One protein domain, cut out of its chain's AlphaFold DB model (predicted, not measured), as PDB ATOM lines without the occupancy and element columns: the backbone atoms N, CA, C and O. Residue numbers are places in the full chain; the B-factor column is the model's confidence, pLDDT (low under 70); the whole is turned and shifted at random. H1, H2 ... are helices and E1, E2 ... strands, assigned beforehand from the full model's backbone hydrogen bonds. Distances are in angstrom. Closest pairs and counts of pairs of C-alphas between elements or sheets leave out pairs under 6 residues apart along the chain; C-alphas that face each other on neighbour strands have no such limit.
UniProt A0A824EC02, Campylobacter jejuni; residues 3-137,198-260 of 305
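What this domain is: This is residues 3 to 137 and 198 to 260 of the 305 residues of a protein of Campylobacter jejuni (UniProt A0A824EC02). A strongly twisted sheet of five parallel strands makes the core, with H7 packed on one face and H9 on the opposite face, while H3 packs next to strand E2. A mostly unnamed first stretch with H1 and H2 lies at one end of the longest axis, with H2 packed on H4; the short helices H6, H8 and H10 lie toward the other end. The printed part has 198 residues, with ten named helices and five named strands in the order H1 H2 E1 H3 E2 H4 E3 H5 E4 H6 H7 E5 H8 H9 H10, and the sheet runs E2 E3 E1 E4 E5. The class is mixed, helices and strands, with under half of the residues in named elements. The whole is compact, with a radius of gyration of the C-alphas of 17.2 A, and spans 50 by 37 by 30 A.

How they stand to each other: H1, residues 16 to 19, is apart from each other named element. H2, residues 33 to 38, touches H4, residues 83 to 94, opposite ways at a steep tilt of 45 degrees; their closest C-alphas, of Ala 33 and Lys 88, are 5.4 A apart. E1, residues 47 to 52, is an inner strand, parallel to E3, residues 101 to 106, with N 48 and O 102 at 2.9 A, and to E4, residues 125 to 131, with N 52 and O 128 at 2.8 A. H3, residues 59 to 67, is on the sheet at a height of 6.9 A, over none of its strands. E2, residues 71 to 73, is an edge strand parallel to E3, with N 103 and O 72 at 2.9 A; the closest C-alphas of H3 and E2, of Gln 63 and Ile 73, are 6.8 A apart. E2, H4, E3 is a strand-helix-strand unit, two parallel neighbour strands with a helix between them in the chain, and its crossover is right-handed. Two split units, with another strand between their two strands in the sheet, are also right-handed: E1, H3, E2 and E3, H5, E4. H4 only grazes the sheet, with residues 90 to 94, and touches H5, residues 114 to 119, with residues 83 to 87 alone, Gly 83 and Tyr 117 being closest at 4.9 A between C-alphas. H6, residues 134 to 137, touches no helix. H7, residues 204 to 210, touches H5, the closest C-alphas being Leu 118 and Asn 210 at 6.0 A; it is on the sheet at a height of 8.3 A. E5, residues 214 to 221, is the other edge strand, parallel to E4, with N 218 and O 127 at 2.8 A. H8, residues 222 to 225, only grazes the sheet, and touches H9, residues 230 to 241, only at the corner, Glu 224 and Ala 230 being closest at 5.9 A between C-alphas. H9, at a height of 7.6 A, is on the opposite face from H7; its residues 230 to 231 alone touch H10, residues 250 to 253, with the C-alphas of Tyr 231 and Ile 252 closest at 5.6 A. Every O i to N i+4 pair is within hydrogen-bond range in H2, H3, H5 and H9, against 7 of 8 in H4 and 2 of 3 in H7; H1, H6, H8 and H10 are too short for such a pair.

Where its parts are: H1 begins at C-alpha 16, (25.546, 17.061, -7.265). E1 measures 14.0 A from first to last C-alpha, H3 12.4 A, H4 16.2 A and E3 16.3 A. E4 measures 19.2 A, E5 19.3 A and H9 15.9 A. E5 begins at C-alpha 214, (36.302, 4.878, -5.769), and H10 ends at C-alpha 253, (29.820, -17.819, 11.158).

The domain as a whole: The two C-alphas farthest apart, of Lys 25 and Ile 135, are 53.8 A apart. Residues 138 to 197 are not printed, and C-alphas 137 and 198 stand 9.4 A apart across the cut. Of the links printed whole, H1 to H2 is long. The mean pLDDT of the printed part is 86.6; residues 3 to 7, 75 to 80, 198 to 202 and 256 to 260 are under 70.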
ATOM      1  N   TYR A   3      31.997  21.880 -12.328       49.72
ATOM      2  CA  TYR A   3      31.824  20.508 -12.835       49.72
ATOM      3  C   TYR A   3      32.167  20.323 -14.327       49.72
ATOM      4  O   TYR A   3      32.486  19.221 -14.755       49.72
ATOM      5  N   LYS A   4      32.202  21.408 -15.123       48.56
ATOM      6  CA  LYS A   4      32.697  21.370 -16.519       48.56
ATOM      7  C   LYS A   4      34.215  21.127 -16.608       48.56
ATOM      8  O   LYS A   4      34.720  20.918 -17.703       48.56
ATOM      9  N   LYS A   5      34.942  21.186 -15.481       50.91
ATOM     10  CA  LYS A   5      36.394  20.944 -15.406       50.91
ATOM     11  C   LYS A   5      36.767  19.494 -15.092       50.91
ATOM     12  O   LYS A   5      37.951  19.172 -15.103       50.91
ATOM     13  N   GLU A   6      35.804  18.626 -14.805       57.22
ATOM     14  CA  GLU A   6      36.087  17.206 -14.611       57.22
ATOM     15  C   GLU A   6      36.087  16.515 -15.980       57.22
ATOM     16  O   GLU A   6      35.117  16.634 -16.729       57.22
ATOM     17  N   ASN A   7      37.157  15.782 -16.316       66.06
ATOM     18  CA  ASN A   7      37.249  14.906 -17.499       66.06
ATOM     19  C   ASN A   7      36.318  13.679 -17.350       66.06
ATOM     20  O   ASN A   7      36.735  12.529 -17.493       66.06
ATOM     21  N   HIS A   8      35.059  13.916 -16.988       76.38
ATOM     22  CA  HIS A   8      34.041  12.900 -16.818       76.38
ATOM     23  C   HIS A   8      33.347  12.664 -18.168       76.38
ATOM     24  O   HIS A   8      32.851  13.629 -18.749       76.38
ATOM     25  N   PRO A   9      33.253  11.418 -18.677       83.69
ATOM     26  CA  PRO A   9      32.624  11.138 -19.976       83.69
ATOM     27  C   PRO A   9      31.148  11.555 -20.072       83.69
ATOM     28  O   PRO A   9      30.618  11.717 -21.167       83.69
ATOM     29  N   TYR A  10      30.490  11.738 -18.923       86.00
ATOM     30  CA  TYR A  10      29.087  12.137 -18.804       86.00
ATOM     31  C   TYR A  10      28.954  13.271 -17.775       86.00
ATOM     32  O   TYR A  10      28.541  13.013 -16.644       86.00
ATOM     33  N   PRO A  11      29.420  14.497 -18.065       84.81
ATOM     34  CA  PRO A  11      29.462  15.564 -17.070       84.81
ATOM     35  C   PRO A  11      28.041  15.959 -16.657       84.81
ATOM     36  O   PRO A  11      27.152  16.094 -17.502       84.81
ATOM     37  N   SER A  12      27.833  16.144 -15.354       84.25
ATOM     38  CA  SER A  12      26.539  16.558 -14.821       84.25
ATOM     39  C   SER A  12      26.245  18.010 -15.187       84.25
ATOM     40  O   SER A  12      27.123  18.873 -15.099       84.25
ATOM     41  N   LEU A  13      25.001  18.290 -15.581       83.69
ATOM     42  CA  LEU A  13      24.557  19.654 -15.881       83.69
ATOM     43  C   LEU A  13      24.369  20.511 -14.620       83.69
ATOM     44  O   LEU A  13      24.426  21.738 -14.702       83.69
ATOM     45  N   LEU A  14      24.155  19.877 -13.465       87.44
ATOM     46  CA  LEU A  14      23.903  20.521 -12.176       87.44
ATOM     47  C   LEU A  14      24.946  20.076 -11.144       87.44
ATOM     48  O   LEU A  14      25.602  19.056 -11.315       87.44
ATOM     49  N   ASP A  15      25.117  20.850 -10.072       87.88
ATOM     50  CA  ASP A  15      26.045  20.500  -8.989       87.88
ATOM     51  C   ASP A  15      25.453  19.377  -8.112       87.88
ATOM     52  O   ASP A  15      24.456  19.624  -7.422       87.88
ATOM     53  N   PRO A  16      26.058  18.172  -8.066       86.75
ATOM     54  CA  PRO A  16      25.546  17.061  -7.265       86.75
ATOM     55  C   PRO A  16      25.440  17.371  -5.771       86.75
ATOM     56  O   PRO A  16      24.574  16.826  -5.088       86.75
ATOM     57  N   LYS A  17      26.289  18.263  -5.238       88.06
ATOM     58  CA  LYS A  17      26.225  18.638  -3.819       88.06
ATOM     59  C   LYS A  17      24.942  19.394  -3.505       88.06
ATOM     60  O   LYS A  17      24.300  19.093  -2.507       88.06
ATOM     61  N   LYS A  18      24.548  20.317  -4.385       91.25
ATOM     62  CA  LYS A  18      23.281  21.048  -4.267       91.25
ATOM     63  C   LYS A  18      22.083  20.128  -4.461       91.25
ATOM     64  O   LYS A  18      21.116  20.217  -3.722       91.25
ATOM     65  N   LEU A  19      22.170  19.188  -5.402       92.06
ATOM     66  CA  LEU A  19      21.081  18.246  -5.665       92.06
ATOM     67  C   LEU A  19      20.737  17.343  -4.470       92.06
ATOM     68  O   LEU A  19      19.604  16.872  -4.374       92.06
ATOM     69  N   ASN A  20      21.694  17.088  -3.574       90.19
ATOM     70  CA  ASN A  20      21.480  16.321  -2.346       90.19
ATOM     71  C   ASN A  20      20.957  17.171  -1.168       90.19
ATOM     72  O   ASN A  20      20.568  16.596  -0.151       90.19
ATOM     73  N   ASP A  21      20.945  18.505  -1.273       90.50
ATOM     74  CA  ASP A  21      20.400  19.387  -0.239       90.50
ATOM     75  C   ASP A  21      18.877  19.499  -0.389       90.50
ATOM     76  O   ASP A  21      18.351  19.936  -1.412       90.50
ATOM     77  N   GLU A  22      18.147  19.094   0.649       86.81
ATOM     78  CA  GLU A  22      16.683  19.118   0.652       86.81
ATOM     79  C   GLU A  22      16.113  20.547   0.693       86.81
ATOM     80  O   GLU A  22      14.945  20.735   0.353       86.81
ATOM     81  N   ASN A  23      16.926  21.541   1.075       90.88
ATOM     82  CA  ASN A  23      16.538  22.953   1.108       90.88
ATOM     83  C   ASN A  23      16.677  23.644  -0.259       90.88
ATOM     84  O   ASN A  23      16.138  24.733  -0.459       90.88
ATOM     85  N   GLU A  24      17.392  23.036  -1.208       92.44
ATOM     86  CA  GLU A  24      17.517  23.571  -2.562       92.44
ATOM     87  C   GLU A  24      16.196  23.400  -3.322       92.44
ATOM     88  O   GLU A  24      15.560  22.345  -3.283       92.44
ATOM     89  N   LYS A  25      15.785  24.432  -4.074       92.06
ATOM     90  CA  LYS A  25      14.541  24.406  -4.872       92.06
ATOM     91  C   LYS A  25      14.546  23.270  -5.901       92.06
ATOM     92  O   LYS A  25      13.509  22.667  -6.186       92.06
ATOM     93  N   ILE A  26      15.721  22.994  -6.463       91.88
ATOM     94  CA  ILE A  26      15.969  21.923  -7.425       91.88
ATOM     95  C   ILE A  26      16.891  20.902  -6.757       91.88
ATOM     96  O   ILE A  26      18.077  21.161  -6.577       91.88
ATOM     97  N   ASN A  27      16.337  19.742  -6.409       93.31
ATOM     98  CA  ASN A  27      17.050  18.654  -5.745       93.31
ATOM     99  C   ASN A  27      16.535  17.281  -6.225       93.31
ATOM    100  O   ASN A  27      15.543  17.194  -6.955       93.31
ATOM    101  N   TYR A  28      17.190  16.195  -5.805       94.25
ATOM    102  CA  TYR A  28      16.852  14.826  -6.218       94.25
ATOM    103  C   TYR A  28      15.436  14.362  -5.828       94.25
ATOM    104  O   TYR A  28      14.923  13.411  -6.423       94.25
ATOM    105  N   LYS A  29      14.770  15.005  -4.857       90.56
ATOM    106  CA  LYS A  29      13.366  14.703  -4.524       90.56
ATOM    107  C   LYS A  29      12.404  15.228  -5.588       90.56
ATOM    108  O   LYS A  29      11.380  14.591  -5.826       90.56
ATOM    109  N   ASN A  30      12.764  16.335  -6.237       92.88
ATOM    110  CA  ASN A  30      11.909  17.054  -7.184       92.88
ATOM    111  C   ASN A  30      12.200  16.692  -8.649       92.88
ATOM    112  O   ASN A  30      11.387  16.986  -9.521       92.88
ATOM    113  N   ILE A  31      13.343  16.059  -8.932       94.75
ATOM    114  CA  ILE A  31      13.723  15.631 -10.284       94.75
ATOM    115  C   ILE A  31      13.358  14.147 -10.488       94.75
ATOM    116  O   ILE A  31      13.825  13.297  -9.719       94.75
ATOM    117  N   PRO A  32      12.562  13.800 -11.520       95.75
ATOM    118  CA  PRO A  32      12.327  12.412 -11.919       95.75
ATOM    119  C   PRO A  32      13.615  11.706 -12.357       95.75
ATOM    120  O   PRO A  32      14.507  12.324 -12.938       95.75
ATOM    121  N   ALA A  33      13.710  10.397 -12.123       94.62
ATOM    122  CA  ALA A  33      14.927   9.633 -12.399       94.62
ATOM    123  C   ALA A  33      15.290   9.600 -13.898       94.62
ATOM    124  O   ALA A  33      16.466   9.605 -14.249       94.62
ATOM    125  N   GLU A  34      14.296   9.592 -14.784       96.00
ATOM    126  CA  GLU A  34      14.464   9.637 -16.238       96.00
ATOM    127  C   GLU A  34      15.131  10.942 -16.677       96.00
ATOM    128  O   GLU A  34      16.150  10.919 -17.367       96.00
ATOM    129  N   LEU A  35      14.619  12.075 -16.188       96.31
ATOM    130  CA  LEU A  35      15.196  13.387 -16.465       96.31
ATOM    131  C   LEU A  35      16.607  13.503 -15.872       96.31
ATOM    132  O   LEU A  35      17.524  13.996 -16.527       96.31
ATOM    133  N   ALA A  36      16.811  12.992 -14.654       96.19
ATOM    134  CA  ALA A  36      18.129  12.953 -14.029       96.19
ATOM    135  C   ALA A  36      19.144  12.162 -14.875       96.19
ATOM    136  O   ALA A  36      20.279  12.604 -15.059       96.19
ATOM    137  N   TRP A  37      18.731  11.032 -15.453       96.06
ATOM    138  CA  TRP A  37      19.564  10.245 -16.358       96.06
ATOM    139  C   TRP A  37      19.899  10.984 -17.656       96.06
ATOM    140  O   TRP A  37      21.056  10.973 -18.086       96.06
ATOM    141  N   GLU A  38      18.921  11.628 -18.293       95.31
ATOM    142  CA  GLU A  38      19.124  12.424 -19.513       95.31
ATOM    143  C   GLU A  38      20.103  13.582 -19.276       95.31
ATOM    144  O   GLU A  38      20.988  13.829 -20.093       95.31
ATOM    145  N   MET A  39      20.021  14.209 -18.101       94.00
ATOM    146  CA  MET A  39      20.896  15.299 -17.662       94.00
ATOM    147  C   MET A  39      22.258  14.838 -17.104       94.00
ATOM    148  O   MET A  39      23.035  15.668 -16.619       94.00
ATOM    149  N   ASN A  40      22.559  13.533 -17.157       94.38
ATOM    150  CA  ASN A  40      23.768  12.914 -16.599       94.38
ATOM    151  C   ASN A  40      23.992  13.256 -15.109       94.38
ATOM    152  O   ASN A  40      25.119  13.503 -14.672       94.38
ATOM    153  N   LEU A  41      22.920  13.332 -14.318       94.81
ATOM    154  CA  LEU A  41      23.030  13.538 -12.878       94.81
ATOM    155  C   LEU A  41      23.491  12.231 -12.216       94.81
ATOM    156  O   LEU A  41      22.887  11.182 -12.469       94.81
ATOM    157  N   PRO A  42      24.510  12.259 -11.340       94.62
ATOM    158  CA  PRO A  42      24.913  11.060 -10.619       94.62
ATOM    159  C   PRO A  42      23.784  10.575  -9.699       94.62
ATOM    160  O   PRO A  42      22.808  11.290  -9.457       94.62
ATOM    161  N   LEU A  43      23.903   9.348  -9.194       95.19
ATOM    162  CA  LEU A  43      22.983   8.823  -8.185       95.19
ATOM    163  C   LEU A  43      23.034   9.673  -6.903       95.19
ATOM    164  O   LEU A  43      24.121  10.135  -6.550       95.19
ATOM    165  N   PRO A  44      21.911   9.812  -6.171       95.06
ATOM    166  CA  PRO A  44      21.906  10.481  -4.875       95.06
ATOM    167  C   PRO A  44      22.880   9.826  -3.885       95.06
ATOM    168  O   PRO A  44      23.097   8.610  -3.902       95.06
ATOM    169  N   ASP A  45      23.420  10.613  -2.957       93.00
ATOM    170  CA  ASP A  45      24.564  10.227  -2.120       93.00
ATOM    171  C   ASP A  45      24.197   9.316  -0.926       93.00
ATOM    172  O   ASP A  45      24.982   9.158   0.013       93.00
ATOM    173  N   GLY A  46      23.026   8.679  -0.933       92.38
ATOM    174  CA  GLY A  46      22.530   7.858   0.179       92.38
ATOM    175  C   GLY A  46      23.335   6.579   0.475       92.38
ATOM    176  O   GLY A  46      23.168   5.989   1.541       92.38
ATOM    177  N   TYR A  47      24.227   6.143  -0.421       94.75
ATOM    178  CA  TYR A  47      25.045   4.932  -0.253       94.75
ATOM    179  C   TYR A  47      26.389   5.211   0.421       94.75
ATOM    180  O   TYR A  47      26.942   6.311   0.339       94.75
ATOM    181  N   LYS A  48      26.937   4.200   1.104       95.62
ATOM    182  CA  LYS A  48      28.224   4.305   1.816       95.62
ATOM    183  C   LYS A  48      29.382   3.611   1.113       95.62
ATOM    184  O   LYS A  48      30.520   3.985   1.366       95.62
ATOM    185  N   PHE A  49      29.106   2.631   0.257       96.94
ATOM    186  CA  PHE A  49      30.130   1.888  -0.476       96.94
ATOM    187  C   PHE A  49      29.547   1.162  -1.689       96.94
ATOM    188  O   PHE A  49      28.327   1.002  -1.814       96.94
ATOM    189  N   VAL A  50      30.440   0.717  -2.570       95.94
ATOM    190  CA  VAL A  50      30.115  -0.128  -3.726       95.94
ATOM    191  C   VAL A  50      30.523  -1.567  -3.430       95.94
ATOM    192  O   VAL A  50      31.609  -1.821  -2.917       95.94
ATOM    193  N   PHE A  51      29.665  -2.519  -3.765       94.69
ATOM    194  CA  PHE A  51      29.957  -3.940  -3.650       94.69
ATOM    195  C   PHE A  51      30.146  -4.548  -5.035       94.69
ATOM    196  O   PHE A  51      29.215  -4.582  -5.834       94.69
ATOM    197  N   ILE A  52      31.349  -5.035  -5.315       92.62
ATOM    198  CA  ILE A  52      31.709  -5.689  -6.566       92.62
ATOM    199  C   ILE A  52      31.780  -7.192  -6.312       92.62
ATOM    200  O   ILE A  52      32.542  -7.664  -5.466       92.62
ATOM    201  N   GLY A  53      30.991  -7.945  -7.066       88.25
ATOM    202  CA  GLY A  53      30.946  -9.397  -6.979       88.25
ATOM    203  C   GLY A  53      30.752 -10.027  -8.349       88.25
ATOM    204  O   GLY A  53      30.571  -9.348  -9.356       88.25
ATOM    205  N   GLY A  54      30.786 -11.350  -8.382       80.62
ATOM    206  CA  GLY A  54      30.545 -12.125  -9.594       80.62
ATOM    207  C   GLY A  54      30.046 -13.527  -9.283       80.62
ATOM    208  O   GLY A  54      30.054 -13.984  -8.131       80.62
ATOM    209  N   HIS A  55      29.622 -14.250 -10.312       79.19
ATOM    210  CA  HIS A  55      29.226 -15.642 -10.133       79.19
ATOM    211  C   HIS A  55      30.393 -16.474  -9.580       79.19
ATOM    212  O   HIS A  55      31.533 -16.333 -10.006       79.19
ATOM    213  N   GLY A  56      30.106 -17.325  -8.590       80.75
ATOM    214  CA  GLY A  56      31.103 -18.199  -7.962       80.75
ATOM    215  C   GLY A  56      32.066 -17.522  -6.976       80.75
ATOM    216  O   GLY A  56      32.926 -18.209  -6.427       80.75
ATOM    217  N   THR A  57      31.889 -16.227  -6.690       85.81
ATOM    218  CA  THR A  57      32.705 -15.448  -5.732       85.81
ATOM    219  C   THR A  57      32.100 -15.361  -4.324       85.81
ATOM    220  O   THR A  57      32.471 -14.495  -3.549       85.81
ATOM    221  N   GLY A  58      31.128 -16.211  -3.973       86.31
ATOM    222  CA  GLY A  58      30.471 -16.139  -2.659       86.31
ATOM    223  C   GLY A  58      29.569 -14.910  -2.471       86.31
ATOM    224  O   GLY A  58      29.157 -14.617  -1.355       86.31
ATOM    225  N   GLU A  59      29.217 -14.212  -3.555       86.75
ATOM    226  CA  GLU A  59      28.424 -12.977  -3.526       86.75
ATOM    227  C   GLU A  59      27.129 -13.089  -2.712       86.75
ATOM    228  O   GLU A  59      26.887 -12.256  -1.843       86.75
ATOM    229  N   LYS A  60      26.317 -14.129  -2.934       83.25
ATOM    230  CA  LYS A  60      25.074 -14.321  -2.170       83.25
ATOM    231  C   LYS A  60      25.304 -14.531  -0.685       83.25
ATOM    232  O   LYS A  60      24.504 -14.051   0.114       83.25
ATOM    233  N   ALA A  61      26.377 -15.233  -0.334       86.00
ATOM    234  CA  ALA A  61      26.738 -15.432   1.055       86.00
ATOM    235  C   ALA A  61      27.065 -14.092   1.710       86.00
ATOM    236  O   ALA A  61      26.448 -13.683   2.686       86.00
ATOM    237  N   PHE A  62      27.946 -13.335   1.073       91.31
ATOM    238  CA  PHE A  62      28.361 -12.045   1.586       91.31
ATOM    239  C   PHE A  62      27.211 -11.030   1.710       91.31
ATOM    240  O   PHE A  62      27.136 -10.313   2.702       91.31
ATOM    241  N   GLN A  63      26.274 -10.994   0.755       89.06
ATOM    242  CA  GLN A  63      25.088 -10.128   0.849       89.06
ATOM    243  C   GLN A  63      24.221 -10.435   2.070       89.06
ATOM    244  O   GLN A  63      23.739  -9.517   2.725       89.06
ATOM    245  N   GLU A  64      24.030 -11.716   2.374       86.62
ATOM    246  CA  GLU A  64      23.266 -12.145   3.544       86.62
ATOM    247  C   GLU A  64      24.021 -11.857   4.850       86.62
ATOM    248  O   GLU A  64      23.421 -11.477   5.848       86.62
ATOM    249  N   MET A  65      25.350 -11.961   4.866       90.94
ATOM    250  CA  MET A  65      26.126 -11.512   6.026       90.94
ATOM    251  C   MET A  65      25.986  -9.999   6.255       90.94
ATOM    252  O   MET A  65      25.822  -9.547   7.388       90.94
ATOM    253  N   LEU A  66      26.018  -9.212   5.176       92.56
ATOM    254  CA  LEU A  66      25.836  -7.761   5.225       92.56
ATOM    255  C   LEU A  66      24.419  -7.371   5.676       92.56
ATOM    256  O   LEU A  66      24.274  -6.436   6.464       92.56
ATOM    257  N   SER A  67      23.380  -8.101   5.256       90.19
ATOM    258  CA  SER A  67      21.999  -7.839   5.695       90.19
ATOM    259  C   SER A  67      21.858  -7.945   7.220       90.19
ATOM    260  O   SER A  67      21.246  -7.080   7.847       90.19
ATOM    261  N   ARG A  68      22.539  -8.920   7.837       91.12
ATOM    262  CA  ARG A  68      22.622  -9.102   9.300       91.12
ATOM    263  C   ARG A  68      23.397  -7.996  10.018       91.12
ATOM    264  O   ARG A  68      23.282  -7.859  11.230       91.12
ATOM    265  N   CYS A  69      24.140  -7.182   9.270       93.00
ATOM    266  CA  CYS A  69      24.874  -6.014   9.751       93.00
ATOM    267  C   CYS A  69      24.116  -4.686   9.518       93.00
ATOM    268  O   CYS A  69      24.718  -3.610   9.516       93.00
ATOM    269  N   ASN A  70      22.797  -4.742   9.273       92.06
ATOM    270  CA  ASN A  70      21.956  -3.591   8.904       92.06
ATOM    271  C   ASN A  70      22.451  -2.854   7.638       92.06
ATOM    272  O   ASN A  70      22.270  -1.641   7.466       92.06
ATOM    273  N   VAL A  71      23.098  -3.592   6.732       93.88
ATOM    274  CA  VAL A  71      23.469  -3.101   5.407       93.88
ATOM    275  C   VAL A  71      22.429  -3.585   4.408       93.88
ATOM    276  O   VAL A  71      22.265  -4.783   4.182       93.88
ATOM    277  N   LYS A  72      21.752  -2.645   3.750       91.31
ATOM    278  CA  LYS A  72      20.873  -2.962   2.629       91.31
ATOM    279  C   LYS A  72      21.670  -2.910   1.337       91.31
ATOM    280  O   LYS A  72      22.075  -1.843   0.866       91.31
ATOM    281  N   ILE A  73      21.830  -4.073   0.728       89.25
ATOM    282  CA  ILE A  73      22.212  -4.171  -0.675       89.25
ATOM    283  C   ILE A  73      21.017  -3.689  -1.488       89.25
ATOM    284  O   ILE A  73      19.943  -4.288  -1.413       89.25
ATOM    285  N   LEU A  74      21.171  -2.576  -2.206       86.69
ATOM    286  CA  LEU A  74      20.074  -2.037  -3.002       86.69
ATOM    287  C   LEU A  74      19.629  -3.085  -4.021       86.69
ATOM    288  O   LEU A  74      20.455  -3.722  -4.673       86.69
ATOM    289  N   GLU A  75      18.318  -3.323  -4.064       69.25
ATOM    290  CA  GLU A  75      17.768  -4.552  -4.623       69.25
ATOM    291  C   GLU A  75      18.173  -4.810  -6.073       69.25
ATOM    292  O   GLU A  75      18.161  -3.930  -6.930       69.25
ATOM    293  N   LYS A  76      18.399  -6.096  -6.352       61.81
ATOM    294  CA  LYS A  76      18.532  -6.697  -7.684       61.81
ATOM    295  C   LYS A  76      17.164  -6.876  -8.376       61.81
ATOM    296  O   LYS A  76      16.987  -7.809  -9.160       61.81
ATOM    297  N   ASN A  77      16.156  -6.085  -8.018       41.66
ATOM    298  CA  ASN A  77      14.791  -6.408  -8.404       41.66
ATOM    299  C   ASN A  77      14.544  -6.038  -9.856       41.66
ATOM    300  O   ASN A  77      14.490  -4.871 -10.205       41.66
ATOM    301  N   ILE A  78      14.344  -7.093 -10.648       48.94
ATOM    302  CA  ILE A  78      14.228  -7.156 -12.103       48.94
ATOM    303  C   ILE A  78      15.604  -7.242 -12.765       48.94
ATOM    304  O   ILE A  78      16.528  -6.476 -12.507       48.94
ATOM    305  N   TRP A  79      15.735  -8.256 -13.614       55.72
ATOM    306  CA  TRP A  79      16.841  -8.438 -14.541       55.72
ATOM    307  C   TRP A  79      16.791  -7.275 -15.532       55.72
ATOM    308  O   TRP A  79      16.237  -7.397 -16.615       55.72
ATOM    309  N   TYR A  80      17.245  -6.101 -15.104       63.00
ATOM    310  CA  TYR A  80      17.216  -4.912 -15.930       63.00
ATOM    311  C   TYR A  80      18.242  -5.081 -17.044       63.00
ATOM    312  O   TYR A  80      19.451  -5.175 -16.792       63.00
ATOM    313  N   ASP A  81      17.750  -5.100 -18.276       74.12
ATOM    314  CA  ASP A  81      18.561  -5.319 -19.472       74.12
ATOM    315  C   ASP A  81      19.406  -4.086 -19.854       74.12
ATOM    316  O   ASP A  81      20.210  -4.145 -20.789       74.12
ATOM    317  N   ASN A  82      19.262  -2.960 -19.139       89.62
ATOM    318  CA  ASN A  82      19.964  -1.710 -19.438       89.62
ATOM    319  C   ASN A  82      20.328  -0.861 -18.201       89.62
ATOM    320  O   ASN A  82      19.884  -1.102 -17.079       89.62
ATOM    321  N   GLY A  83      21.175   0.147 -18.432       91.56
ATOM    322  CA  GLY A  83      21.694   1.060 -17.418       91.56
ATOM    323  C   GLY A  83      20.690   2.079 -16.874       91.56
ATOM    324  O   GLY A  83      20.765   2.387 -15.685       91.56
ATOM    325  N   LEU A  84      19.746   2.567 -17.690       93.38
ATOM    326  CA  LEU A  84      18.708   3.507 -17.245       93.38
ATOM    327  C   LEU A  84      17.819   2.867 -16.176       93.38
ATOM    328  O   LEU A  84      17.610   3.456 -15.119       93.38
ATOM    329  N   ASP A  85      17.338   1.649 -16.402       90.62
ATOM    330  CA  ASP A  85      16.445   1.000 -15.441       90.62
ATOM    331  C   ASP A  85      17.155   0.694 -14.114       90.62
ATOM    332  O   ASP A  85      16.600   0.928 -13.037       90.62
ATOM    333  N   ARG A  86      18.430   0.281 -14.173       90.00
ATOM    334  CA  ARG A  86      19.278   0.109 -12.977       90.00
ATOM    335  C   ARG A  86      19.491   1.427 -12.237       90.00
ATOM    336  O   ARG A  86      19.416   1.462 -11.010       90.00
ATOM    337  N   TYR A  87      19.737   2.512 -12.970       93.25
ATOM    338  CA  TYR A  87      19.841   3.850 -12.395       93.25
ATOM    339  C   TYR A  87      18.543   4.242 -11.683       93.25
ATOM    340  O   TYR A  87      18.587   4.605 -10.510       93.25
ATOM    341  N   LYS A  88      17.386   4.098 -12.342       91.38
ATOM    342  CA  LYS A  88      16.066   4.431 -11.781       91.38
ATOM    343  C   LYS A  88      15.774   3.667 -10.491       91.38
ATOM    344  O   LYS A  88      15.332   4.270  -9.510       91.38
ATOM    345  N   ALA A  89      16.062   2.364 -10.475       88.12
ATOM    346  CA  ALA A  89      15.855   1.513  -9.307       88.12
ATOM    347  C   ALA A  89      16.637   2.017  -8.079       88.12
ATOM    348  O   ALA A  89      16.094   2.109  -6.973       88.12
ATOM    349  N   PHE A  90      17.900   2.405  -8.267       91.12
ATOM    350  CA  PHE A  90      18.735   2.913  -7.177       91.12
ATOM    351  C   PHE A  90      18.428   4.362  -6.820       91.12
ATOM    352  O   PHE A  90      18.384   4.692  -5.638       91.12
ATOM    353  N   TYR A  91      18.117   5.202  -7.804       92.50
ATOM    354  CA  TYR A  91      17.733   6.595  -7.599       92.50
ATOM    355  C   TYR A  91      16.548   6.724  -6.632       92.50
ATOM    356  O   TYR A  91      16.602   7.495  -5.672       92.50
ATOM    357  N   GLY A  92      15.501   5.914  -6.830       86.56
ATOM    358  CA  GLY A  92      14.322   5.908  -5.962       86.56
ATOM    359  C   GLY A  92      14.623   5.500  -4.516       86.56
ATOM    360  O   GLY A  92      14.085   6.105  -3.591       86.56
ATOM    361  N   ASN A  93      15.512   4.523  -4.313       87.00
ATOM    362  CA  ASN A  93      15.919   4.084  -2.974       87.00
ATOM    363  C   ASN A  93      16.821   5.115  -2.272       87.00
ATOM    364  O   ASN A  93      16.722   5.295  -1.061       87.00
ATOM    365  N   LEU A  94      17.701   5.779  -3.026       91.44
ATOM    366  CA  LEU A  94      18.753   6.647  -2.492       91.44
ATOM    367  C   LEU A  94      18.290   8.066  -2.158       91.44
ATOM    368  O   LEU A  94      18.926   8.723  -1.338       91.44
ATOM    369  N   LYS A  95      17.187   8.544  -2.749       84.88
ATOM    370  CA  LYS A  95      16.629   9.878  -2.448       84.88
ATOM    371  C   LYS A  95      15.900   9.963  -1.098       84.88
ATOM    372  O   LYS A  95      15.502  11.050  -0.682       84.88
ATOM    373  N   ILE A  96      15.672   8.826  -0.440       80.94
ATOM    374  CA  ILE A  96      14.944   8.726   0.828       80.94
ATOM    375  C   ILE A  96      15.954   8.456   1.946       80.94
ATOM    376  O   ILE A  96      16.834   7.604   1.811       80.94
ATOM    377  N   LYS A  97      15.824   9.162   3.074       81.06
ATOM    378  CA  LYS A  97      16.590   8.837   4.282       81.06
ATOM    379  C   LYS A  97      16.085   7.519   4.857       81.06
ATOM    380  O   LYS A  97      14.892   7.349   5.080       81.06
ATOM    381  N   ASN A  98      17.007   6.597   5.091       82.50
ATOM    382  CA  ASN A  98      16.718   5.273   5.615       82.50
ATOM    383  C   ASN A  98      17.581   4.995   6.852       82.50
ATOM    384  O   ASN A  98      18.669   5.551   6.988       82.50
ATOM    385  N   ASN A  99      17.124   4.081   7.709       87.19
ATOM    386  CA  ASN A  99      17.830   3.686   8.937       87.19
ATOM    387  C   ASN A  99      18.882   2.578   8.713       87.19
ATOM    388  O   ASN A  99      19.458   2.062   9.670       87.19
ATOM    389  N   TYR A 100      19.118   2.191   7.460       89.81
ATOM    390  CA  TYR A 100      20.111   1.192   7.064       89.81
ATOM    391  C   TYR A 100      21.255   1.836   6.285       89.81
ATOM    392  O   TYR A 100      21.116   2.912   5.698       89.81
ATOM    393  N   ILE A 101      22.380   1.129   6.203       92.94
ATOM    394  CA  ILE A 101      23.484   1.519   5.326       92.94
ATOM    395  C   ILE A 101      23.216   0.986   3.922       92.94
ATOM    396  O   ILE A 101      23.166  -0.222   3.712       92.94
ATOM    397  N   ALA A 102      23.037   1.884   2.954       93.88
ATOM    398  CA  ALA A 102      22.825   1.497   1.566       93.88
ATOM    399  C   ALA A 102      24.151   1.167   0.863       93.88
ATOM    400  O   ALA A 102      25.148   1.888   0.988       93.88
ATOM    401  N   CYS A 103      24.132   0.096   0.076       93.19
ATOM    402  CA  CYS A 103      25.239  -0.370  -0.747       93.19
ATOM    403  C   CYS A 103      24.773  -0.558  -2.195       93.19
ATOM    404  O   CYS A 103      23.718  -1.152  -2.426       93.19
ATOM    405  N   ILE A 104      25.564  -0.089  -3.164       93.81
ATOM    406  CA  ILE A 104      25.291  -0.322  -4.589       93.81
ATOM    407  C   ILE A 104      25.991  -1.616  -5.035       93.81
ATOM    408  O   ILE A 104      27.225  -1.655  -5.017       93.81
ATOM    409  N   PRO A 105      25.251  -2.656  -5.463       91.19
ATOM    410  CA  PRO A 105      25.849  -3.878  -5.989       91.19
ATOM    411  C   PRO A 105      26.182  -3.766  -7.485       91.19
ATOM    412  O   PRO A 105      25.336  -3.399  -8.298       91.19
ATOM    413  N   ILE A 106      27.391  -4.181  -7.862       90.12
ATOM    414  CA  ILE A 106      27.880  -4.275  -9.240       90.12
ATOM    415  C   ILE A 106      28.302  -5.719  -9.501       90.12
ATOM    416  O   ILE A 106      29.367  -6.165  -9.077       90.12
ATOM    417  N   LEU A 107      27.404  -6.463 -10.149       85.88
ATOM    418  CA  LEU A 107      27.457  -7.931 -10.230       85.88
ATOM    419  C   LEU A 107      27.439  -8.471 -11.662       85.88
ATOM    420  O   LEU A 107      27.581  -9.672 -11.881       85.88
ATOM    421  N   GLU A 108      27.162  -7.599 -12.628       82.31
ATOM    422  CA  GLU A 108      26.888  -7.940 -14.021       82.31
ATOM    423  C   GLU A 108      27.489  -6.861 -14.928       82.31
ATOM    424  O   GLU A 108      27.580  -5.692 -14.546       82.31
ATOM    425  N   CYS A 109      27.895  -7.245 -16.138       82.19
ATOM    426  CA  CYS A 109      28.503  -6.358 -17.131       82.19
ATOM    427  C   CYS A 109      27.866  -6.537 -18.519       82.19
ATOM    428  O   CYS A 109      27.055  -7.438 -18.722       82.19
ATOM    429  N   ASN A 110      28.293  -5.723 -19.492       79.75
ATOM    430  CA  ASN A 110      27.933  -5.841 -20.916       79.75
ATOM    431  C   ASN A 110      26.429  -5.718 -21.229       79.75
ATOM    432  O   ASN A 110      25.943  -6.337 -22.173       79.75
ATOM    433  N   PHE A 111      25.699  -4.917 -20.456       84.81
ATOM    434  CA  PHE A 111      24.326  -4.524 -20.778       84.81
ATOM    435  C   PHE A 111      24.285  -3.164 -21.488       84.81
ATOM    436  O   PHE A 111      25.265  -2.411 -21.490       84.81
ATOM    437  N   TYR A 112      23.149  -2.837 -22.102       90.00
ATOM    438  CA  TYR A 112      22.982  -1.573 -22.819       90.00
ATOM    439  C   TYR A 112      23.202  -0.377 -21.875       90.00
ATOM    440  O   TYR A 112      22.644  -0.340 -20.783       90.00
ATOM    441  N   GLN A 113      24.027   0.600 -22.274       92.69
ATOM    442  CA  GLN A 113      24.410   1.774 -21.459       92.69
ATOM    443  C   GLN A 113      25.179   1.457 -20.157       92.69
ATOM    444  O   GLN A 113      25.186   2.266 -19.225       92.69
ATOM    445  N   TYR A 114      25.862   0.311 -20.095       89.81
ATOM    446  CA  TYR A 114      26.681  -0.110 -18.953       89.81
ATOM    447  C   TYR A 114      27.697   0.944 -18.485       89.81
ATOM    448  O   TYR A 114      27.731   1.268 -17.297       89.81
ATOM    449  N   ASP A 115      28.481   1.520 -19.402       91.19
ATOM    450  CA  ASP A 115      29.512   2.492 -19.025       91.19
ATOM    451  C   ASP A 115      28.886   3.748 -18.415       91.19
ATOM    452  O   ASP A 115      29.287   4.154 -17.324       91.19
ATOM    453  N   LYS A 116      27.855   4.325 -19.052       93.81
ATOM    454  CA  LYS A 116      27.135   5.490 -18.509       93.81
ATOM    455  C   LYS A 116      26.599   5.209 -17.111       93.81
ATOM    456  O   LYS A 116      26.787   6.027 -16.219       93.81
ATOM    457  N   TYR A 117      25.989   4.045 -16.903       93.81
ATOM    458  CA  TYR A 117      25.459   3.654 -15.601       93.81
ATOM    459  C   TYR A 117      26.534   3.647 -14.504       93.81
ATOM    460  O   TYR A 117      26.321   4.243 -13.450       93.81
ATOM    461  N   LEU A 118      27.703   3.049 -14.756       93.31
ATOM    462  CA  LEU A 118      28.788   3.039 -13.770       93.31
ATOM    463  C   LEU A 118      29.343   4.436 -13.480       93.31
ATOM    464  O   LEU A 118      29.653   4.738 -12.333       93.31
ATOM    465  N   HIS A 119      29.402   5.303 -14.487       93.00
ATOM    466  CA  HIS A 119      29.815   6.695 -14.317       93.00
ATOM    467  C   HIS A 119      28.811   7.525 -13.496       93.00
ATOM    468  O   HIS A 119      29.187   8.524 -12.892       93.00
ATOM    469  N   MET A 120      27.538   7.120 -13.414       93.94
ATOM    470  CA  MET A 120      26.574   7.775 -12.519       93.94
ATOM    471  C   MET A 120      26.794   7.411 -11.039       93.94
ATOM    472  O   MET A 120      26.252   8.076 -10.155       93.94
ATOM    473  N   ILE A 121      27.608   6.394 -10.733       94.50
ATOM    474  CA  ILE A 121      28.026   6.046  -9.367       94.50
ATOM    475  C   ILE A 121      29.263   6.881  -9.020       94.50
ATOM    476  O   ILE A 121      30.398   6.412  -9.083       94.50
ATOM    477  N   ASN A 122      29.035   8.158  -8.710       91.50
ATOM    478  CA  ASN A 122      30.115   9.145  -8.664       91.50
ATOM    479  C   ASN A 122      30.517   9.615  -7.257       91.50
ATOM    480  O   ASN A 122      31.445  10.410  -7.111       91.50
ATOM    481  N   LYS A 123      29.841   9.153  -6.203       93.12
ATOM    482  CA  LYS A 123      30.194   9.531  -4.833       93.12
ATOM    483  C   LYS A 123      31.554   8.939  -4.473       93.12
ATOM    484  O   LYS A 123      31.819   7.774  -4.762       93.12
ATOM    485  N   HIS A 124      32.387   9.718  -3.784       94.50
ATOM    486  CA  HIS A 124      33.680   9.238  -3.315       94.50
ATOM    487  C   HIS A 124      33.533   8.284  -2.123       94.50
ATOM    488  O   HIS A 124      33.365   8.721  -0.985       94.50
ATOM    489  N   VAL A 125      33.544   6.977  -2.393       95.94
ATOM    490  CA  VAL A 125      33.331   5.914  -1.397       95.94
ATOM    491  C   VAL A 125      34.243   4.713  -1.649       95.94
ATOM    492  O   VAL A 125      34.693   4.517  -2.782       95.94
ATOM    493  N   PRO A 126      34.515   3.878  -0.632       97.19
ATOM    494  CA  PRO A 126      35.251   2.641  -0.844       97.19
ATOM    495  C   PRO A 126      34.436   1.620  -1.649       97.19
ATOM    496  O   PRO A 126      33.201   1.656  -1.685       97.19
ATOM    497  N   ALA A 127      35.140   0.669  -2.256       96.88
ATOM    498  CA  ALA A 127      34.567  -0.524  -2.857       96.88
ATOM    499  C   ALA A 127      35.029  -1.777  -2.108       96.88
ATOM    500  O   ALA A 127      36.196  -1.888  -1.736       96.88
ATOM    501  N   ILE A 128      34.129  -2.740  -1.933       96.69
ATOM    502  CA  ILE A 128      34.459  -4.098  -1.497       96.69
ATOM    503  C   ILE A 128      34.361  -4.998  -2.720       96.69
ATOM    504  O   ILE A 128      33.308  -5.050  -3.351       96.69
ATOM    505  N   CYS A 129      35.441  -5.693  -3.059       94.88
ATOM    506  CA  CYS A 129      35.513  -6.567  -4.221       94.88
ATOM    507  C   CYS A 129      35.758  -8.010  -3.780       94.88
ATOM    508  O   CYS A 129      36.846  -8.329  -3.298       94.88
ATOM    509  N   LEU A 130      34.780  -8.892  -3.985       93.19
ATOM    510  CA  LEU A 130      35.003 -10.318  -3.750       93.19
ATOM    511  C   LEU A 130      35.872 -10.900  -4.850       93.19
ATOM    512  O   LEU A 130      35.627 -10.694  -6.042       93.19
ATOM    513  N   VAL A 131      36.871 -11.662  -4.431       91.00
ATOM    514  CA  VAL A 131      37.770 -12.391  -5.318       91.00
ATOM    515  C   VAL A 131      37.824 -13.851  -4.912       91.00
ATOM    516  O   VAL A 131      37.515 -14.233  -3.785       91.00
ATOM    517  N   ARG A 132      38.162 -14.695  -5.876       89.56
ATOM    518  CA  ARG A 132      38.373 -16.115  -5.650       89.56
ATOM    519  C   ARG A 132      39.301 -16.638  -6.726       89.56
ATOM    520  O   ARG A 132      39.269 -16.154  -7.857       89.56
ATOM    521  N   ASP A 133      40.067 -17.657  -6.368       87.69
ATOM    522  CA  ASP A 133      40.828 -18.462  -7.315       87.69
ATOM    523  C   ASP A 133      39.967 -18.826  -8.554       87.69
ATOM    524  O   ASP A 133      38.921 -19.475  -8.401       87.69
ATOM    525  N   PRO A 134      40.400 -18.431  -9.769       81.12
ATOM    526  CA  PRO A 134      39.728 -18.734 -11.028       81.12
ATOM    527  C   PRO A 134      39.340 -20.209 -11.220       81.12
ATOM    528  O   PRO A 134      38.225 -20.528 -11.644       81.12
ATOM    529  N   ILE A 135      40.238 -21.127 -10.858       81.75
ATOM    530  CA  ILE A 135      40.037 -22.572 -10.975       81.75
ATOM    531  C   ILE A 135      38.922 -23.004 -10.026       81.75
ATOM    532  O   ILE A 135      38.010 -23.723 -10.433       81.75
ATOM    533  N   LYS A 136      38.919 -22.504  -8.782       85.62
ATOM    534  CA  LYS A 136      37.845 -22.802  -7.818       85.62
ATOM    535  C   LYS A 136      36.498 -22.243  -8.262       85.62
ATOM    536  O   LYS A 136      35.470 -22.871  -7.994       85.62
ATOM    537  N   ILE A 137      36.473 -21.089  -8.935       82.62
ATOM    538  CA  ILE A 137      35.225 -20.580  -9.504       82.62
ATOM    539  C   ILE A 137      34.722 -21.527 -10.595       82.62
ATOM    540  O   ILE A 137      33.553 -21.917 -10.564       82.62
ATOM    541  N   ILE A 198      30.038 -17.696 -17.913       50.47
ATOM    542  CA  ILE A 198      31.455 -17.536 -17.513       50.47
ATOM    543  C   ILE A 198      31.905 -16.075 -17.660       50.47
ATOM    544  O   ILE A 198      32.718 -15.604 -16.865       50.47
ATOM    545  N   ARG A 199      31.320 -15.317 -18.603       51.56
ATOM    546  CA  ARG A 199      31.615 -13.881 -18.793       51.56
ATOM    547  C   ARG A 199      31.480 -13.064 -17.510       51.56
ATOM    548  O   ARG A 199      32.232 -12.119 -17.333       51.56
ATOM    549  N   PHE A 200      30.582 -13.457 -16.609       54.94
ATOM    550  CA  PHE A 200      30.311 -12.747 -15.359       54.94
ATOM    551  C   PHE A 200      31.240 -13.125 -14.195       54.94
ATOM    552  O   PHE A 200      31.041 -12.679 -13.068       54.94
ATOM    553  N   THR A 201      32.237 -13.977 -14.438       60.22
ATOM    554  CA  THR A 201      33.123 -14.485 -13.385       60.22
ATOM    555  C   THR A 201      34.317 -13.557 -13.124       60.22
ATOM    556  O   THR A 201      34.732 -13.395 -11.982       60.22
ATOM    557  N   TYR A 202      34.840 -12.894 -14.162       67.69
ATOM    558  CA  TYR A 202      36.057 -12.065 -14.090       67.69
ATOM    559  C   TYR A 202      35.791 -10.612 -14.493       67.69
ATOM    560  O   TYR A 202      36.488 -10.029 -15.320       67.69
ATOM    561  N   ILE A 203      34.740 -10.027 -13.923       75.44
ATOM    562  CA  ILE A 203      34.224  -8.707 -14.320       75.44
ATOM    563  C   ILE A 203      34.733  -7.558 -13.449       75.44
ATOM    564  O   ILE A 203      34.629  -6.397 -13.843       75.44
ATOM    565  N   ALA A 204      35.361  -7.868 -12.311       82.00
ATOM    566  CA  ALA A 204      35.832  -6.879 -11.345       82.00
ATOM    567  C   ALA A 204      36.723  -5.799 -11.977       82.00
ATOM    568  O   ALA A 204      36.482  -4.609 -11.785       82.00
ATOM    569  N   ARG A 205      37.702  -6.186 -12.810       83.19
ATOM    570  CA  ARG A 205      38.586  -5.224 -13.493       83.19
ATOM    571  C   ARG A 205      37.811  -4.289 -14.428       83.19
ATOM    572  O   ARG A 205      38.106  -3.097 -14.484       83.19
ATOM    573  N   THR A 206      36.818  -4.815 -15.142       84.19
ATOM    574  CA  THR A 206      35.962  -4.034 -16.046       84.19
ATOM    575  C   THR A 206      35.068  -3.062 -15.279       84.19
ATOM    576  O   THR A 206      34.852  -1.943 -15.740       84.19
ATOM    577  N   HIS A 207      34.573  -3.448 -14.101       89.19
ATOM    578  CA  HIS A 207      33.844  -2.545 -13.207       89.19
ATOM    579  C   HIS A 207      34.745  -1.418 -12.708       89.19
ATOM    580  O   HIS A 207      34.433  -0.245 -12.897       89.19
ATOM    581  N   LEU A 208      35.904  -1.772 -12.150       88.56
ATOM    582  CA  LEU A 208      36.848  -0.821 -11.566       88.56
ATOM    583  C   LEU A 208      37.384   0.196 -12.584       88.56
ATOM    584  O   LEU A 208      37.595   1.348 -12.234       88.56
ATOM    585  N   LYS A 209      37.548  -0.183 -13.859       86.56
ATOM    586  CA  LYS A 209      37.957   0.755 -14.923       86.56
ATOM    587  C   LYS A 209      36.936   1.886 -15.155       86.56
ATOM    588  O   LYS A 209      37.316   2.998 -15.546       86.56
ATOM    589  N   ASN A 210      35.655   1.583 -14.954       87.81
ATOM    590  CA  ASN A 210      34.531   2.473 -15.240       87.81
ATOM    591  C   ASN A 210      33.998   3.206 -13.998       87.81
ATOM    592  O   ASN A 210      33.374   4.251 -14.140       87.81
ATOM    593  N   LEU A 211      34.281   2.713 -12.791       91.12
ATOM    594  CA  LEU A 211      33.992   3.412 -11.538       91.12
ATOM    595  C   LEU A 211      35.103   4.436 -11.245       91.12
ATOM    596  O   LEU A 211      36.181   4.072 -10.783       91.12
ATOM    597  N   LYS A 212      34.861   5.720 -11.535       84.44
ATOM    598  CA  LYS A 212      35.905   6.766 -11.488       84.44
ATOM    599  C   LYS A 212      36.236   7.287 -10.093       84.44
ATOM    600  O   LYS A 212      37.382   7.651  -9.855       84.44
ATOM    601  N   ASN A 213      35.271   7.280  -9.177       89.31
ATOM    602  CA  ASN A 213      35.394   7.963  -7.888       89.31
ATOM    603  C   ASN A 213      35.531   7.016  -6.688       89.31
ATOM    604  O   ASN A 213      35.222   7.396  -5.565       89.31
ATOM    605  N   ILE A 214      36.037   5.798  -6.885       94.44
ATOM    606  CA  ILE A 214      36.302   4.878  -5.769       94.44
ATOM    607  C   ILE A 214      37.512   5.353  -4.959       94.44
ATOM    608  O   ILE A 214      38.575   5.598  -5.522       94.44
ATOM    609  N   SER A 215      37.361   5.462  -3.636       95.44
ATOM    610  CA  SER A 215      38.439   5.912  -2.742       95.44
ATOM    611  C   SER A 215      39.495   4.841  -2.490       95.44
ATOM    612  O   SER A 215      40.692   5.116  -2.499       95.44
ATOM    613  N   HIS A 216      39.050   3.607  -2.273       96.50
ATOM    614  CA  HIS A 216      39.904   2.448  -2.052       96.50
ATOM    615  C   HIS A 216      39.146   1.167  -2.404       96.50
ATOM    616  O   HIS A 216      37.930   1.101  -2.212       96.50
ATOM    617  N   VAL A 217      39.853   0.147  -2.890       96.69
ATOM    618  CA  VAL A 217      39.271  -1.165  -3.209       96.69
ATOM    619  C   VAL A 217      39.772  -2.195  -2.203       96.69
ATOM    620  O   VAL A 217      40.942  -2.562  -2.217       96.69
ATOM    621  N   TYR A 218      38.869  -2.691  -1.360       96.88
ATOM    622  CA  TYR A 218      39.135  -3.780  -0.427       96.88
ATOM    623  C   TYR A 218      38.817  -5.110  -1.099       96.88
ATOM    624  O   TYR A 218      37.650  -5.460  -1.283       96.88
ATOM    625  N   TYR A 219      39.859  -5.841  -1.480       95.44
ATOM    626  CA  TYR A 219      39.715  -7.200  -1.988       95.44
ATOM    627  C   TYR A 219      39.497  -8.162  -0.825       95.44
ATOM    628  O   TYR A 219      40.236  -8.104   0.155       95.44
ATOM    629  N   ILE A 220      38.483  -9.016  -0.939       96.00
ATOM    630  CA  ILE A 220      38.152 -10.036   0.058       96.00
ATOM    631  C   ILE A 220      38.124 -11.377  -0.658       96.00
ATOM    632  O   ILE A 220      37.283 -11.594  -1.538       96.00
ATOM    633  N   ASP A 221      39.054 -12.265  -0.315       93.75
ATOM    634  CA  ASP A 221      39.023 -13.621  -0.852       93.75
ATOM    635  C   ASP A 221      37.855 -14.398  -0.238       93.75
ATOM    636  O   ASP A 221      37.537 -14.257   0.942       93.75
ATOM    637  N   VAL A 222      37.210 -15.265  -1.017       90.12
ATOM    638  CA  VAL A 222      36.100 -16.094  -0.518       90.12
ATOM    639  C   VAL A 222      36.477 -16.919   0.718       90.12
ATOM    640  O   VAL A 222      35.616 -17.215   1.544       90.12
ATOM    641  N   SER A 223      37.746 -17.288   0.886       91.81
ATOM    642  CA  SER A 223      38.202 -17.976   2.095       91.81
ATOM    643  C   SER A 223      38.109 -17.120   3.366       91.81
ATOM    644  O   SER A 223      37.961 -17.687   4.448       91.81
ATOM    645  N   GLU A 224      38.118 -15.789   3.266       94.69
ATOM    646  CA  GLU A 224      37.947 -14.861   4.397       94.69
ATOM    647  C   GLU A 224      36.495 -14.793   4.892       94.69
ATOM    648  O   GLU A 224      36.245 -14.404   6.030       94.69
ATOM    649  N   ILE A 225      35.531 -15.219   4.070       91.19
ATOM    650  CA  ILE A 225      34.101 -15.269   4.420       91.19
ATOM    651  C   ILE A 225      33.620 -16.705   4.657       91.19
ATOM    652  O   ILE A 225      32.429 -16.999   4.581       91.19
ATOM    653  N   SER A 226      34.554 -17.619   4.919       87.31
ATOM    654  CA  SER A 226      34.242 -18.985   5.335       87.31
ATOM    655  C   SER A 226      33.809 -19.044   6.802       87.31
ATOM    656  O   SER A 226      34.042 -18.109   7.578       87.31
ATOM    657  N   ASN A 227      33.192 -20.166   7.184       78.25
ATOM    658  CA  ASN A 227      32.827 -20.444   8.570       78.25
ATOM    659  C   ASN A 227      34.056 -20.225   9.471       78.25
ATOM    660  O   ASN A 227      35.150 -20.695   9.157       78.25
ATOM    661  N   ASN A 228      33.860 -19.504  10.576       84.75
ATOM    662  CA  ASN A 228      34.866 -19.103  11.574       84.75
ATOM    663  C   ASN A 228      35.763 -17.904  11.211       84.75
ATOM    664  O   ASN A 228      36.429 -17.387  12.100       84.75
ATOM    665  N   LYS A 229      35.790 -17.437   9.955       92.38
ATOM    666  CA  LYS A 229      36.549 -16.229   9.551       92.38
ATOM    667  C   LYS A 229      35.657 -15.053   9.181       92.38
ATOM    668  O   LYS A 229      36.064 -13.899   9.296       92.38
ATOM    669  N   ALA A 230      34.432 -15.346   8.754       93.81
ATOM    670  CA  ALA A 230      33.499 -14.347   8.265       93.81
ATOM    671  C   ALA A 230      33.265 -13.222   9.282       93.81
ATOM    672  O   ALA A 230      33.365 -12.054   8.911       93.81
ATOM    673  N   TYR A 231      33.024 -13.544  10.558       95.38
ATOM    674  CA  TYR A 231      32.775 -12.517  11.576       95.38
ATOM    675  C   TYR A 231      33.936 -11.525  11.721       95.38
ATOM    676  O   TYR A 231      33.706 -10.318  11.715       95.38
ATOM    677  N   GLU A 232      35.179 -12.008  11.790       96.00
ATOM    678  CA  GLU A 232      36.371 -11.157  11.903       96.00
ATOM    679  C   GLU A 232      36.544 -10.268  10.662       96.00
ATOM    680  O   GLU A 232      36.766  -9.058  10.769       96.00
ATOM    681  N   THR A 233      36.353 -10.844   9.473       96.88
ATOM    682  CA  THR A 233      36.385 -10.113   8.202       96.88
ATOM    683  C   THR A 233      35.343  -8.997   8.167       96.88
ATOM    684  O   THR A 233      35.660  -7.854   7.823       96.88
ATOM    685  N   LEU A 234      34.102  -9.297   8.555       96.50
ATOM    686  CA  LEU A 234      33.026  -8.311   8.628       96.50
ATOM    687  C   LEU A 234      33.283  -7.267   9.710       96.50
ATOM    688  O   LEU A 234      33.027  -6.097   9.454       96.50
ATOM    689  N   TYR A 235      33.867  -7.633  10.851       96.94
ATOM    690  CA  TYR A 235      34.258  -6.683  11.891       96.94
ATOM    691  C   TYR A 235      35.295  -5.678  11.373       96.94
ATOM    692  O   TYR A 235      35.129  -4.469  11.536       96.94
ATOM    693  N   ARG A 236      36.336  -6.144  10.671       97.38
ATOM    694  CA  ARG A 236      37.330  -5.269  10.026       97.38
ATOM    695  C   ARG A 236      36.672  -4.313   9.030       97.38
ATOM    696  O   ARG A 236      36.948  -3.114   9.041       97.38
ATOM    697  N   LEU A 237      35.779  -4.831   8.189       97.50
ATOM    698  CA  LEU A 237      35.019  -4.022   7.237       97.50
ATOM    699  C   LEU A 237      34.070  -3.040   7.933       97.50
ATOM    700  O   LEU A 237      33.896  -1.922   7.453       97.50
ATOM    701  N   SER A 238      33.507  -3.405   9.083       96.94
ATOM    702  CA  SER A 238      32.614  -2.548   9.859       96.94
ATOM    703  C   SER A 238      33.337  -1.302  10.363       96.94
ATOM    704  O   SER A 238      32.772  -0.213  10.315       96.94
ATOM    705  N   LYS A 239      34.616  -1.420  10.742       96.94
ATOM    706  CA  LYS A 239      35.457  -0.271  11.123       96.94
ATOM    707  C   LYS A 239      35.775   0.657   9.956       96.94
ATOM    708  O   LYS A 239      35.925   1.856  10.162       96.94
ATOM    709  N   ILE A 240      35.857   0.114   8.746       95.00
ATOM    710  CA  ILE A 240      36.147   0.875   7.525       95.00
ATOM    711  C   ILE A 240      34.892   1.597   7.015       95.00
ATOM    712  O   ILE A 240      34.952   2.758   6.623       95.00
ATOM    713  N   ILE A 241      33.760   0.893   6.982       95.50
ATOM    714  CA  ILE A 241      32.515   1.361   6.355       95.50
ATOM    715  C   ILE A 241      31.585   2.053   7.361       95.50
ATOM    716  O   ILE A 241      30.805   2.928   6.983       95.50
ATOM    717  N   GLY A 242      31.661   1.665   8.633       94.75
ATOM    718  CA  GLY A 242      30.829   2.181   9.718       94.75
ATOM    719  C   GLY A 242      29.487   1.466   9.885       94.75
ATOM    720  O   GLY A 242      28.521   2.117  10.276       94.75
ATOM    721  N   PHE A 243      29.387   0.171   9.560       94.94
ATOM    722  CA  PHE A 243      28.177  -0.623   9.831       94.94
ATOM    723  C   PHE A 243      28.226  -1.344  11.180       94.94
ATOM    724  O   PHE A 243      29.289  -1.532  11.769       94.94
ATOM    725  N   ASN A 244      27.054  -1.749  11.671       92.81
ATOM    726  CA  ASN A 244      26.925  -2.416  12.962       92.81
ATOM    727  C   ASN A 244      27.179  -3.914  12.810       92.81
ATOM    728  O   ASN A 244      26.682  -4.534  11.876       92.81
ATOM    729  N   MET A 245      27.916  -4.496  13.750       95.62
ATOM    730  CA  MET A 245      28.074  -5.946  13.839       95.62
ATOM    731  C   MET A 245      26.990  -6.535  14.746       95.62
ATOM    732  O   MET A 245      26.635  -5.895  15.740       95.62
ATOM    733  N   PRO A 246      26.476  -7.740  14.453       92.19
ATOM    734  CA  PRO A 246      25.661  -8.466  15.415       92.19
ATOM    735  C   PRO A 246      26.491  -8.850  16.649       92.19
ATOM    736  O   PRO A 246      27.696  -9.102  16.556       92.19
ATOM    737  N   ASN A 247      25.822  -8.920  17.802       90.31
ATOM    738  CA  ASN A 247      26.452  -9.321  19.065       90.31
ATOM    739  C   ASN A 247      26.806 -10.815  19.094       90.31
ATOM    740  O   ASN A 247      27.780 -11.198  19.729       90.31
ATOM    741  N   ASP A 248      26.007 -11.646  18.418       90.38
ATOM    742  CA  ASP A 248      26.236 -13.085  18.299       90.38
ATOM    743  C   ASP A 248      26.977 -13.388  16.992       90.38
ATOM    744  O   ASP A 248      26.469 -13.137  15.894       90.38
ATOM    745  N   ASP A 249      28.184 -13.935  17.106       89.56
ATOM    746  CA  ASP A 249      29.029 -14.275  15.967       89.56
ATOM    747  C   ASP A 249      28.467 -15.440  15.146       89.56
ATOM    748  O   ASP A 249      28.706 -15.519  13.937       89.56
ATOM    749  N   LYS A 250      27.640 -16.297  15.757       87.31
ATOM    750  CA  LYS A 250      26.955 -17.409  15.086       87.31
ATOM    751  C   LYS A 250      25.998 -16.910  14.017       87.31
ATOM    752  O   LYS A 250      25.813 -17.594  13.008       87.31
ATOM    753  N   LEU A 251      25.459 -15.698  14.172       85.75
ATOM    754  CA  LEU A 251      24.663 -15.052  13.131       85.75
ATOM    755  C   LEU A 251      25.481 -14.779  11.868       85.75
ATOM    756  O   LEU A 251      24.888 -14.568  10.825       85.75
ATOM    757  N   ILE A 252      26.809 -14.816  11.901       89.00
ATOM    758  CA  ILE A 252      27.649 -14.681  10.708       89.00
ATOM    759  C   ILE A 252      28.343 -16.004  10.372       89.00
ATOM    760  O   ILE A 252      28.295 -16.454   9.230       89.00
ATOM    761  N   ASN A 253      28.958 -16.654  11.359       86.56
ATOM    762  CA  ASN A 253      29.820 -17.819  11.158       86.56
ATOM    763  C   ASN A 253      29.054 -19.121  10.867       86.56
ATOM    764  O   ASN A 253      29.583 -19.975  10.158       86.56
ATOM    765  N   ASN A 254      27.818 -19.269  11.362       79.06
ATOM    766  CA  ASN A 254      27.003 -20.481  11.164       79.06
ATOM    767  C   ASN A 254      26.029 -20.361   9.990       79.06
ATOM    768  O   ASN A 254      25.059 -21.115   9.875       79.06
ATOM    769  N   LEU A 255      26.275 -19.408   9.099       71.75
ATOM    770  CA  LEU A 255      25.520 -19.271   7.872       71.75
ATOM    771  C   LEU A 255      25.776 -20.463   6.939       71.75
ATOM    772  O   LEU A 255      26.748 -20.513   6.187       71.75
ATOM    773  N   SER A 256      24.864 -21.436   6.968       60.16
ATOM    774  CA  SER A 256      24.887 -22.569   6.046       60.16
ATOM    775  C   SER A 256      24.370 -22.145   4.672       60.16
ATOM    776  O   SER A 256      23.177 -22.205   4.372       60.16
ATOM    777  N   TYR A 257      25.285 -21.722   3.799       60.94
ATOM    778  CA  TYR A 257      24.981 -21.462   2.391       60.94
ATOM    779  C   TYR A 257      24.982 -22.749   1.585       60.94
ATOM    780  O   TYR A 257      25.807 -22.966   0.694       60.94
ATOM    781  N   THR A 258      24.011 -23.611   1.849       52.28
ATOM    782  CA  THR A 258      23.708 -24.655   0.880       52.28
ATOM    783  C   THR A 258      22.915 -24.010  -0.254       52.28
ATOM    784  O   THR A 258      21.695 -23.864  -0.213       52.28
ATOM    785  N   HIS A 259      23.621 -23.634  -1.327       51.44
ATOM    786  CA  HIS A 259      22.990 -23.299  -2.612       51.44
ATOM    787  C   HIS A 259      21.938 -24.351  -3.011       51.44
ATOM    788  O   HIS A 259      20.940 -24.015  -3.637       51.44
ATOM    789  N   TYR A 260      22.135 -25.603  -2.583       51.62
ATOM    790  CA  TYR A 260      21.198 -26.711  -2.728       51.62
ATOM    791  C   TYR A 260      19.817 -26.444  -2.114       51.62
ATOM    792  O   TYR A 260      18.820 -26.558  -2.824       51.62
TER     793      TYR A 260